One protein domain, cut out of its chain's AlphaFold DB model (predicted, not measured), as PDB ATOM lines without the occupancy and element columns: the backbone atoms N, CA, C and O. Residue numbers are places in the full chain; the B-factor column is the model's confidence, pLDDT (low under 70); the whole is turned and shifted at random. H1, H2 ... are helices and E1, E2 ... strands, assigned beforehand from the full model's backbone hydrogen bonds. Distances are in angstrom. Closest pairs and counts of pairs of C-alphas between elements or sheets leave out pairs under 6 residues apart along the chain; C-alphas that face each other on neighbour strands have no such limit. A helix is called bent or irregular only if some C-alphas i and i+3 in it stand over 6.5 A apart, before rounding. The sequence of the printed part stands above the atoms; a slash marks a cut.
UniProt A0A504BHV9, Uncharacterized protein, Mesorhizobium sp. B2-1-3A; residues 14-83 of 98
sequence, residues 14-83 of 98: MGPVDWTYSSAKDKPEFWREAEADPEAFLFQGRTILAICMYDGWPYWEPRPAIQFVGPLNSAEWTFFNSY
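What this domain is: This is residues 14 to 83 of the 98 residues of an uncharacterized protein of Mesorhizobium sp. B2-1-3A (UniProt A0A504BHV9). A small, strongly twisted sheet of four strands forms the body of this domain, its E2 sharply bent, and the short helix H1 packs across E2 near E1. The strands follow one another as a meander, each the antiparallel neighbour of the one before, while a long stretch with no named element, residues 14 to 29, leads into H1. The printed part has 70 residues with one named helix and four named strands, in the order H1 E1 E2 E3 E4 along the chain, which is also the strands' order across the antiparallel sheet. The class is mixed, helices and strands, although under half of the residues, 31, are in named elements. The whole is compact, with a radius of gyration of the C-alphas of 11.4 A and spans of 31 by 27 by 22 A.

Where its parts are: The printed part begins at Met 14, with its C-alpha at (-4.223, -3.932, 156.987), and residues 14 to 29 hold no named element. H1, residues 30 to 36, begins at C-alpha (6.158, -20.886, 164.076) and is 9.7 A long. E1 is residues 41 to 43, 6.9 A. E2, residues 46 to 54, is the longest strand by residues; it is 19.0 A from first to last C-alpha and bends by 58 degrees at residue 49. E3, residues 63 to 69, measures 19.1 A. E4, residues 75 to 79, measures 13.7 A and ends at C-alpha (8.050, -8.033, 153.012).

How they stand to each other: E1 and E4 are the edge strands and stand apart. E1 and E2 are a hairpin, with N 43 and O 46 within hydrogen-bond range at 2.8 A. The pairing of E2 is staggered: its residues 46 to 47 pair with E1 and its residues 48 to 54 with E3. The hairpin of E2 and E3 has N 52 and O 65 at 3.1 A and N 63 and O 54 at 2.9 A; their directions differ by 156 degrees. E3 and E4 form another hairpin, at 148 degrees, with N 66 and O 78 at 2.8 A. H1 is on the sheet at a height of 8.6 A, over E2 and across the strands, at 74 degrees to E2 on the local plane. Its closest C-alphas to E2 are those of Glu 35 and Ile 51, 5.0 A apart. In H1 every O i to N i+4 pair is within hydrogen-bond range.

The domain as a whole: The two C-alphas farthest apart, those of Thr 20 and Leu 72, are 33.1 A apart. The printed part has no cut. The links H1 to E1, E1 to E2 and E3 to E4 are tight, and E2 to E3 is short. The mean pLDDT of the printed part is 94.4, and no printed residue is under 70.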
ATOM      1  N   MET A  14      -2.968  -3.477 157.588       95.06
ATOM      2  CA  MET A  14      -4.223  -3.932 156.987       95.06
ATOM      3  C   MET A  14      -4.853  -5.116 157.735       95.06
ATOM      4  O   MET A  14      -5.863  -5.660 157.287       95.06
ATOM      5  N   GLY A  15      -4.272  -5.520 158.865       94.25
ATOM      6  CA  GLY A  15      -4.743  -6.616 159.704       94.25
ATOM      7  C   GLY A  15      -3.878  -7.880 159.619       94.25
ATOM      8  O   GLY A  15      -2.759  -7.833 159.107       94.25
ATOM      9  N   PRO A  16      -4.383  -9.008 160.149       96.31
ATOM     10  CA  PRO A  16      -3.671 -10.285 160.201       96.31
ATOM     11  C   PRO A  16      -3.154 -10.747 158.839       96.31
ATOM     12  O   PRO A  16      -3.740 -10.425 157.803       96.31
ATOM     13  N   VAL A  17      -2.078 -11.530 158.843       97.19
ATOM     14  CA  VAL A  17      -1.488 -12.119 157.639       97.19
ATOM     15  C   VAL A  17      -2.497 -13.037 156.955       97.19
ATOM     16  O   VAL A  17      -3.017 -13.989 157.537       97.19
ATOM     17  N   ASP A  18      -2.707 -12.807 155.661       96.62
ATOM     18  CA  ASP A  18      -3.334 -13.805 154.805       96.62
ATOM     19  C   ASP A  18      -2.326 -14.926 154.512       96.62
ATOM     20  O   ASP A  18      -1.481 -14.832 153.617       96.62
ATOM     21  N   TRP A  19      -2.414 -16.018 155.270       96.12
ATOM     22  CA  TRP A  19      -1.545 -17.184 155.105       96.12
ATOM     23  C   TRP A  19      -1.800 -17.973 153.818       96.12
ATOM     24  O   TRP A  19      -1.040 -18.890 153.520       96.12
ATOM     25  N   THR A  20      -2.834 -17.645 153.039       96.44
ATOM     26  CA  THR A  20      -3.022 -18.214 151.695       96.44
ATOM     27  C   THR A  20      -2.198 -17.479 150.634       96.44
ATOM     28  O   THR A  20      -1.998 -17.996 149.532       96.44
ATOM     29  N   TYR A  21      -1.655 -16.304 150.977       95.00
ATOM     30  CA  TYR A  21      -0.837 -15.487 150.091       95.00
ATOM     31  C   TYR A  21       0.437 -16.225 149.655       95.00
ATOM     32  O   TYR A  21       1.065 -16.953 150.425       95.00
ATOM     33  N   SER A  22       0.865 -16.013 148.409       94.88
ATOM     34  CA  SER A  22       1.933 -16.799 147.772       94.88
ATOM     35  C   SER A  22       3.277 -16.758 148.505       94.88
ATOM     36  O   SER A  22       3.980 -17.762 148.522       94.88
ATOM     37  N   SER A  23       3.624 -15.631 149.133       93.88
ATOM     38  CA  SER A  23       4.847 -15.478 149.932       93.88
ATOM     39  C   SER A  23       4.725 -15.958 151.383       93.88
ATOM     40  O   SER A  23       5.739 -16.003 152.078       93.88
ATOM     41  N   ALA A  24       3.518 -16.289 151.853       95.44
ATOM     42  CA  ALA A  24       3.244 -16.706 153.232       95.44
ATOM     43  C   ALA A  24       2.869 -18.191 153.357       95.44
ATOM     44  O   ALA A  24       3.208 -18.815 154.358       95.44
ATOM     45  N   LYS A  25       2.216 -18.772 152.345       94.31
ATOM     46  CA  LYS A  25       1.647 -20.131 152.394       94.31
ATOM     47  C   LYS A  25       2.637 -21.236 152.773       94.31
ATOM     48  O   LYS A  25       2.259 -22.164 153.482       94.31
ATOM     49  N   ASP A  26       3.888 -21.107 152.338       93.56
ATOM     50  CA  ASP A  26       4.933 -22.117 152.534       93.56
ATOM     51  C   ASP A  26       5.813 -21.810 153.758       93.56
ATOM     52  O   ASP A  26       6.788 -22.514 154.013       93.56
ATOM     53  N   LYS A  27       5.501 -20.749 154.518       93.62
ATOM     54  CA  LYS A  27       6.276 -20.387 155.704       93.62
ATOM     55  C   LYS A  27       6.039 -21.379 156.852       93.62
ATOM     56  O   LYS A  27       4.932 -21.913 156.988       93.62
ATOM     57  N   PRO A  28       7.060 -21.616 157.697       93.50
ATOM     58  CA  PRO A  28       6.942 -22.506 158.847       93.50
ATOM     59  C   PRO A  28       5.811 -22.116 159.805       93.50
ATOM     60  O   PRO A  28       5.494 -20.941 159.963       93.50
ATOM     61  N   GLU A  29       5.253 -23.094 160.522       91.31
ATOM     62  CA  GLU A  29       4.149 -22.867 161.467       91.31
ATOM     63  C   GLU A  29       4.489 -21.851 162.564       91.31
ATOM     64  O   GLU A  29       3.657 -21.010 162.891       91.31
ATOM     65  N   PHE A  30       5.734 -21.839 163.049       92.38
ATOM     66  CA  PHE A  30       6.158 -20.886 164.076       92.38
ATOM     67  C   PHE A  30       6.104 -19.419 163.615       92.38
ATOM     68  O   PHE A  30       6.136 -18.522 164.451       92.38
ATOM     69  N   TRP A  31       5.992 -19.137 162.310       95.06
ATOM     70  CA  TRP A  31       5.731 -17.777 161.830       95.06
ATOM     71  C   TRP A  31       4.309 -17.314 162.156       95.06
ATOM     72  O   TRP A  31       4.104 -16.127 162.396       95.06
ATOM     73  N   ARG A  32       3.339 -18.238 162.209       95.12
ATOM     74  CA  ARG A  32       1.975 -17.957 162.689       95.12
ATOM     75  C   ARG A  32       1.979 -17.661 164.180       95.12
ATOM     76  O   ARG A  32       1.274 -16.776 164.644       95.12
ATOM     77  N   GLU A  33       2.819 -18.369 164.928       95.31
ATOM     78  CA  GLU A  33       3.026 -18.066 166.342       95.31
ATOM     79  C   GLU A  33       3.671 -16.690 166.537       95.31
ATOM     80  O   GLU A  33       3.237 -15.939 167.401       95.31
ATOM     81  N   ALA A  34       4.649 -16.329 165.700       95.25
ATOM     82  CA  ALA A  34       5.272 -15.006 165.727       95.25
ATOM     83  C   ALA A  34       4.313 -13.875 165.320       95.25
ATOM     84  O   ALA A  34       4.495 -12.739 165.743       95.25
ATOM     85  N   GLU A  35       3.295 -14.158 164.506       96.56
ATOM     86  CA  GLU A  35       2.209 -13.211 164.238       96.56
ATOM     87  C   GLU A  35       1.318 -13.011 165.467       96.56
ATOM     88  O   GLU A  35       0.972 -11.878 165.796       96.56
ATOM     89  N   ALA A  36       0.965 -14.100 166.152       95.75
ATOM     90  CA  ALA A  36       0.119 -14.051 167.339       95.75
ATOM     91  C   ALA A  36       0.824 -13.414 168.551       95.75
ATOM     92  O   ALA A  36       0.176 -12.731 169.342       95.75
ATOM     93  N   ASP A  37       2.132 -13.636 168.692       95.56
ATOM     94  CA  ASP A  37       2.962 -13.123 169.781       95.56
ATOM     95  C   ASP A  37       4.332 -12.648 169.255       95.56
ATOM     96  O   ASP A  37       5.339 -13.340 169.414       95.56
ATOM     97  N   PRO A  38       4.410 -11.467 168.616       94.75
ATOM     98  CA  PRO A  38       5.661 -10.956 168.051       94.75
ATOM     99  C   PRO A  38       6.727 -10.674 169.114       94.75
ATOM    100  O   PRO A  38       7.925 -10.726 168.826       94.75
ATOM    101  N   GLU A  39       6.325 -10.408 170.359       93.56
ATOM    102  CA  GLU A  39       7.253 -10.105 171.443       93.56
ATOM    103  C   GLU A  39       8.074 -11.323 171.870       93.56
ATOM    104  O   GLU A  39       9.192 -11.142 172.357       93.56
ATOM    105  N   ALA A  40       7.592 -12.545 171.646       94.69
ATOM    106  CA  ALA A  40       8.343 -13.772 171.905       94.69
ATOM    107  C   ALA A  40       9.416 -14.084 170.844       94.69
ATOM    108  O   ALA A  40      10.190 -15.030 171.017       94.69
ATOM    109  N   PHE A  41       9.500 -13.304 169.762       96.19
ATOM    110  CA  PHE A  41      10.378 -13.579 168.625       96.19
ATOM    111  C   PHE A  41      11.282 -12.390 168.268       96.19
ATOM    112  O   PHE A  41      11.098 -11.250 168.701       96.19
ATOM    113  N   LEU A  42      12.314 -12.684 167.484       96.06
ATOM    114  CA  LEU A  42      13.240 -11.734 166.886       96.06
ATOM    115  C   LEU A  42      13.295 -11.969 165.381       96.06
ATOM    116  O   LEU A  42      13.197 -13.101 164.913       96.06
ATOM    117  N   PHE A  43      13.503 -10.897 164.630       95.81
ATOM    118  CA  PHE A  43      13.832 -10.935 163.216       95.81
ATOM    119  C   PHE A  43      15.315 -10.600 163.056       95.81
ATOM    120  O   PHE A  43      15.717  -9.458 163.275       95.81
ATOM    121  N   GLN A  44      16.138 -11.594 162.718       93.81
ATOM    122  CA  GLN A  44      17.599 -11.467 162.599       93.81
ATOM    123  C   GLN A  44      18.240 -10.765 163.817       93.81
ATOM    124  O   GLN A  44      18.964  -9.775 163.676       93.81
ATOM    125  N   GLY A  45      17.918 -11.219 165.031       93.25
ATOM    126  CA  GLY A  45      18.386 -10.623 166.283       93.25
ATOM    127  C   GLY A  45      17.721  -9.298 166.680       93.25
ATOM    128  O   GLY A  45      18.125  -8.696 167.673       93.25
ATOM    129  N   ARG A  46      16.719  -8.812 165.934       94.31
ATOM    130  CA  ARG A  46      16.033  -7.533 166.192       94.31
ATOM    131  C   ARG A  46      14.611  -7.745 166.686       94.31
ATOM    132  O   ARG A  46      13.932  -8.673 166.262       94.31
ATOM    133  N   THR A  47      14.139  -6.858 167.555       95.75
ATOM    134  CA  THR A  47      12.769  -6.911 168.080       95.75
ATOM    135  C   THR A  47      11.748  -6.781 166.955       95.75
ATOM    136  O   THR A  47      11.787  -5.808 166.200       95.75
ATOM    137  N   ILE A  48      10.828  -7.742 166.876       96.94
ATOM    138  CA  ILE A  48       9.643  -7.666 166.022       96.94
ATOM    139  C   ILE A  48       8.594  -6.817 166.743       96.94
ATOM    140  O   ILE A  48       8.360  -6.990 167.936       96.94
ATOM    141  N   LEU A  49       7.998  -5.875 166.017       96.25
ATOM    142  CA  LEU A  49       6.920  -5.011 166.496       96.25
ATOM    143  C   LEU A  49       5.555  -5.537 166.048       96.25
ATOM    144  O   LEU A  49       4.601  -5.509 166.815       96.25
ATOM    145  N   ALA A  50       5.469  -6.023 164.809       96.44
ATOM    146  CA  ALA A  50       4.257  -6.602 164.247       96.44
ATOM    147  C   ALA A  50       4.592  -7.532 163.076       96.44
ATOM    148  O   ALA A  50       5.575  -7.324 162.364       96.44
ATOM    149  N   ILE A  51       3.734  -8.516 162.835       97.38
ATOM    150  CA  ILE A  51       3.679  -9.271 161.582       97.38
ATOM    151  C   ILE A  51       2.238  -9.168 161.100       97.38
ATOM    152  O   ILE A  51       1.316  -9.469 161.852       97.38
ATOM    153  N   CYS A  52       2.026  -8.655 159.891       97.25
ATOM    154  CA  CYS A  52       0.685  -8.330 159.411       97.25
ATOM    155  C   CYS A  52       0.656  -8.197 157.885       97.25
ATOM    156  O   CYS A  52       1.686  -8.275 157.206       97.25
ATOM    157  N   MET A  53      -0.530  -7.958 157.333       97.81
ATOM    158  CA  MET A  53      -0.660  -7.407 155.990       97.81
ATOM    159  C   MET A  53      -0.329  -5.914 156.039       97.81
ATOM    160  O   MET A  53      -0.891  -5.178 156.845       97.81
ATOM    161  N   TYR A  54       0.585  -5.458 155.190       96.50
ATOM    162  CA  TYR A  54       1.022  -4.063 155.110       96.50
ATOM    163  C   TYR A  54       0.958  -3.587 153.662       96.50
ATOM    164  O   TYR A  54       1.423  -4.296 152.766       96.50
ATOM    165  N   ASP A  55       0.389  -2.406 153.417       94.25
ATOM    166  CA  ASP A  55       0.182  -1.859 152.067       94.25
ATOM    167  C   ASP A  55       1.149  -0.720 151.692       94.25
ATOM    168  O   ASP A  55       0.840   0.139 150.867       94.25
ATOM    169  N   GLY A  56       2.344  -0.694 152.283       90.25
ATOM    170  CA  GLY A  56       3.323   0.357 152.012       90.25
ATOM    171  C   GLY A  56       4.120   0.217 150.716       90.25
ATOM    172  O   GLY A  56       3.989  -0.723 149.926       90.25
ATOM    173  N   TRP A  57       5.009   1.191 150.518       86.94
ATOM    174  CA  TRP A  57       6.014   1.175 149.458       86.94
ATOM    175  C   TRP A  57       6.866  -0.111 149.517       86.94
ATOM    176  O   TRP A  57       7.209  -0.545 150.617       86.94
ATOM    177  N   PRO A  58       7.262  -0.711 148.376       88.81
ATOM    178  CA  PRO A  58       7.070  -0.235 147.001       88.81
ATOM    179  C   PRO A  58       5.754  -0.664 146.349       88.81
ATOM    180  O   PRO A  58       5.483  -0.240 145.228       88.81
ATOM    181  N   TYR A  59       4.967  -1.515 147.005       89.31
ATOM    182  CA  TYR A  59       3.882  -2.232 146.337       89.31
ATOM    183  C   TYR A  59       2.539  -1.501 146.389       89.31
ATOM    184  O   TYR A  59       1.762  -1.634 145.450       89.31
ATOM    185  N   TRP A  60       2.279  -0.704 147.432       89.81
ATOM    186  CA  TRP A  60       1.009   0.023 147.616       89.81
ATOM    187  C   TRP A  60      -0.245  -0.866 147.584       89.81
ATOM    188  O   TRP A  60      -1.342  -0.414 147.247       89.81
ATOM    189  N   GLU A  61      -0.069  -2.134 147.940       92.12
ATOM    190  CA  GLU A  61      -1.109  -3.148 148.052       92.12
ATOM    191  C   GLU A  61      -0.810  -4.029 149.274       92.12
ATOM    192  O   GLU A  61       0.369  -4.226 149.589       92.12
ATOM    193  N   PRO A  62      -1.834  -4.565 149.965       95.19
ATOM    194  CA  PRO A  62      -1.627  -5.373 151.160       95.19
ATOM    195  C   PRO A  62      -0.779  -6.610 150.858       95.19
ATOM    196  O   PRO A  62      -1.159  -7.458 150.047       95.19
ATOM    197  N   ARG A  63       0.362  -6.733 151.537       96.50
ATOM    198  CA  ARG A  63       1.254  -7.891 151.432       96.50
ATOM    199  C   ARG A  63       1.734  -8.349 152.807       96.50
ATOM    200  O   ARG A  63       1.901  -7.501 153.682       96.50
ATOM    201  N   PRO A  64       2.028  -9.649 152.988       97.50
ATOM    202  CA  PRO A  64       2.625 -10.140 154.224       97.50
ATOM    203  C   PRO A  64       3.962  -9.443 154.505       97.50
ATOM    204  O   PRO A  64       4.879  -9.474 153.671       97.50
ATOM    205  N   ALA A  65       4.067  -8.816 155.672       97.38
ATOM    206  CA  ALA A  65       5.218  -8.028 156.077       97.38
ATOM    207  C   ALA A  65       5.537  -8.189 157.566       97.38
ATOM    208  O   ALA A  65       4.694  -8.572 158.377       97.38
ATOM    209  N   ILE A  66       6.785  -7.881 157.904       96.81
ATOM    210  CA  ILE A  66       7.325  -7.858 159.260       96.81
ATOM    211  C   ILE A  66       7.724  -6.414 159.552       96.81
ATOM    212  O   ILE A  66       8.495  -5.818 158.793       96.81
ATOM    213  N   GLN A  67       7.225  -5.873 160.657       96.38
ATOM    214  CA  GLN A  67       7.712  -4.638 161.249       96.38
ATOM    215  C   GLN A  67       8.711  -4.973 162.353       96.38
ATOM    216  O   GLN A  67       8.402  -5.754 163.253       96.38
ATOM    217  N   PHE A  68       9.898  -4.380 162.323       96.00
ATOM    218  CA  PHE A  68      10.944  -4.628 163.316       96.00
ATOM    219  C   PHE A  68      11.709  -3.348 163.658       96.00
ATOM    220  O   PHE A  68      11.637  -2.344 162.947       96.00
ATOM    221  N   VAL A  69      12.450  -3.379 164.763       95.81
ATOM    222  CA  VAL A  69      13.329  -2.277 165.170       95.81
ATOM    223  C   VAL A  69      14.618  -2.327 164.353       95.81
ATOM    224  O   VAL A  69      15.438  -3.230 164.512       95.81
ATOM    225  N   GLY A  70      14.787  -1.361 163.457       93.12
ATOM    226  CA  GLY A  70      15.965  -1.200 162.617       93.12
ATOM    227  C   GLY A  70      17.206  -0.699 163.371       93.12
ATOM    228  O   GLY A  70      17.142  -0.364 164.556       93.12
ATOM    229  N   PRO A  71      18.359  -0.597 162.684       89.62
ATOM    230  CA  PRO A  71      19.645  -0.231 163.290       89.62
ATOM    231  C   PRO A  71      19.666   1.139 163.977       89.62
ATOM    232  O   PRO A  71      20.469   1.365 164.877       89.62
ATOM    233  N   LEU A  72      18.800   2.059 163.546       92.50
ATOM    234  CA  LEU A  72      18.692   3.414 164.086       92.50
ATOM    235  C   LEU A  72      17.573   3.546 165.131       92.50
ATOM    236  O   LEU A  72      17.093   4.649 165.383       92.50
ATOM    237  N   ASN A  73      17.149   2.426 165.729       90.06
ATOM    238  CA  ASN A  73      16.031   2.356 166.672       90.06
ATOM    239  C   ASN A  73      14.708   2.896 166.083       90.06
ATOM    240  O   ASN A  73      13.871   3.454 166.790       90.06
ATOM    241  N   SER A  74      14.537   2.748 164.769       92.25
ATOM    242  CA  SER A  74      13.345   3.132 164.012       92.25
ATOM    243  C   SER A  74      12.523   1.906 163.636       92.25
ATOM    244  O   SER A  74      13.083   0.843 163.378       92.25
ATOM    245  N   ALA A  75      11.199   2.047 163.562       92.94
ATOM    246  CA  ALA A  75      10.344   0.992 163.033       92.94
ATOM    247  C   ALA A  75      10.531   0.880 161.513       92.94
ATOM    248  O   ALA A  75      10.291   1.838 160.777       92.94
ATOM    249  N   GLU A  76      10.958  -0.288 161.049       93.44
ATOM    250  CA  GLU A  76      11.174  -0.602 159.639       93.44
ATOM    251  C   GLU A  76      10.248  -1.733 159.202       93.44
ATOM    252  O   GLU A  76       9.895  -2.600 159.999       93.44
ATOM    253  N   TRP A  77       9.877  -1.723 157.923       94.19
ATOM    254  CA  TRP A  77       9.051  -2.754 157.302       94.19
ATOM    255  C   TRP A  77       9.870  -3.553 156.293       94.19
ATOM    256  O   TRP A  77      10.613  -2.984 155.492       94.19
ATOM    257  N   THR A  78       9.692  -4.871 156.288       95.19
ATOM    258  CA  THR A  78      10.189  -5.765 155.234       95.19
ATOM    259  C   THR A  78       9.094  -6.737 154.814       95.19
ATOM    260  O   THR A  78       8.261  -7.125 155.628       95.19
ATOM    261  N   PHE A  79       9.075  -7.136 153.545       96.25
ATOM    262  CA  PHE A  79       8.050  -8.033 153.012       96.25
ATOM    263  C   PHE A  79       8.539  -9.481 153.017       96.25
ATOM    264  O   PHE A  79       9.732  -9.748 152.915       96.25
ATOM    265  N   PHE A  80       7.618 -10.444 153.065       95.75
ATOM    266  CA  PHE A  80       7.977 -11.871 153.132       95.75
ATOM    267  C   PHE A  80       8.770 -12.371 151.916       95.75
ATOM    268  O   PHE A  80       9.465 -13.380 152.004       95.75
ATOM    269  N   ASN A  81       8.657 -11.678 150.782       93.44
ATOM    270  CA  ASN A  81       9.386 -11.973 149.551       93.44
ATOM    271  C   ASN A  81      10.696 -11.175 149.407       93.44
ATOM    272  O   ASN A  81      11.342 -11.247 148.361       93.44
ATOM    273  N   SER A  82      11.073 -10.374 150.404       93.81
ATOM    274  CA  SER A  82      12.325  -9.623 150.396       93.81
ATOM    275  C   SER A  82      13.520 -10.559 150.597       93.81
ATOM    276  O   SER A  82      13.437 -11.550 151.313       93.81
ATOM    277  N   TYR A  83      14.664 -10.215 149.999       89.12
ATOM    278  CA  TYR A  83      15.874 -11.051 149.997       89.12
ATOM    279  C   TYR A  83      16.331 -11.510 151.397       89.12
ATOM    280  O   TYR A  83      16.785 -12.637 151.561       89.12
TER     281      TYR A  83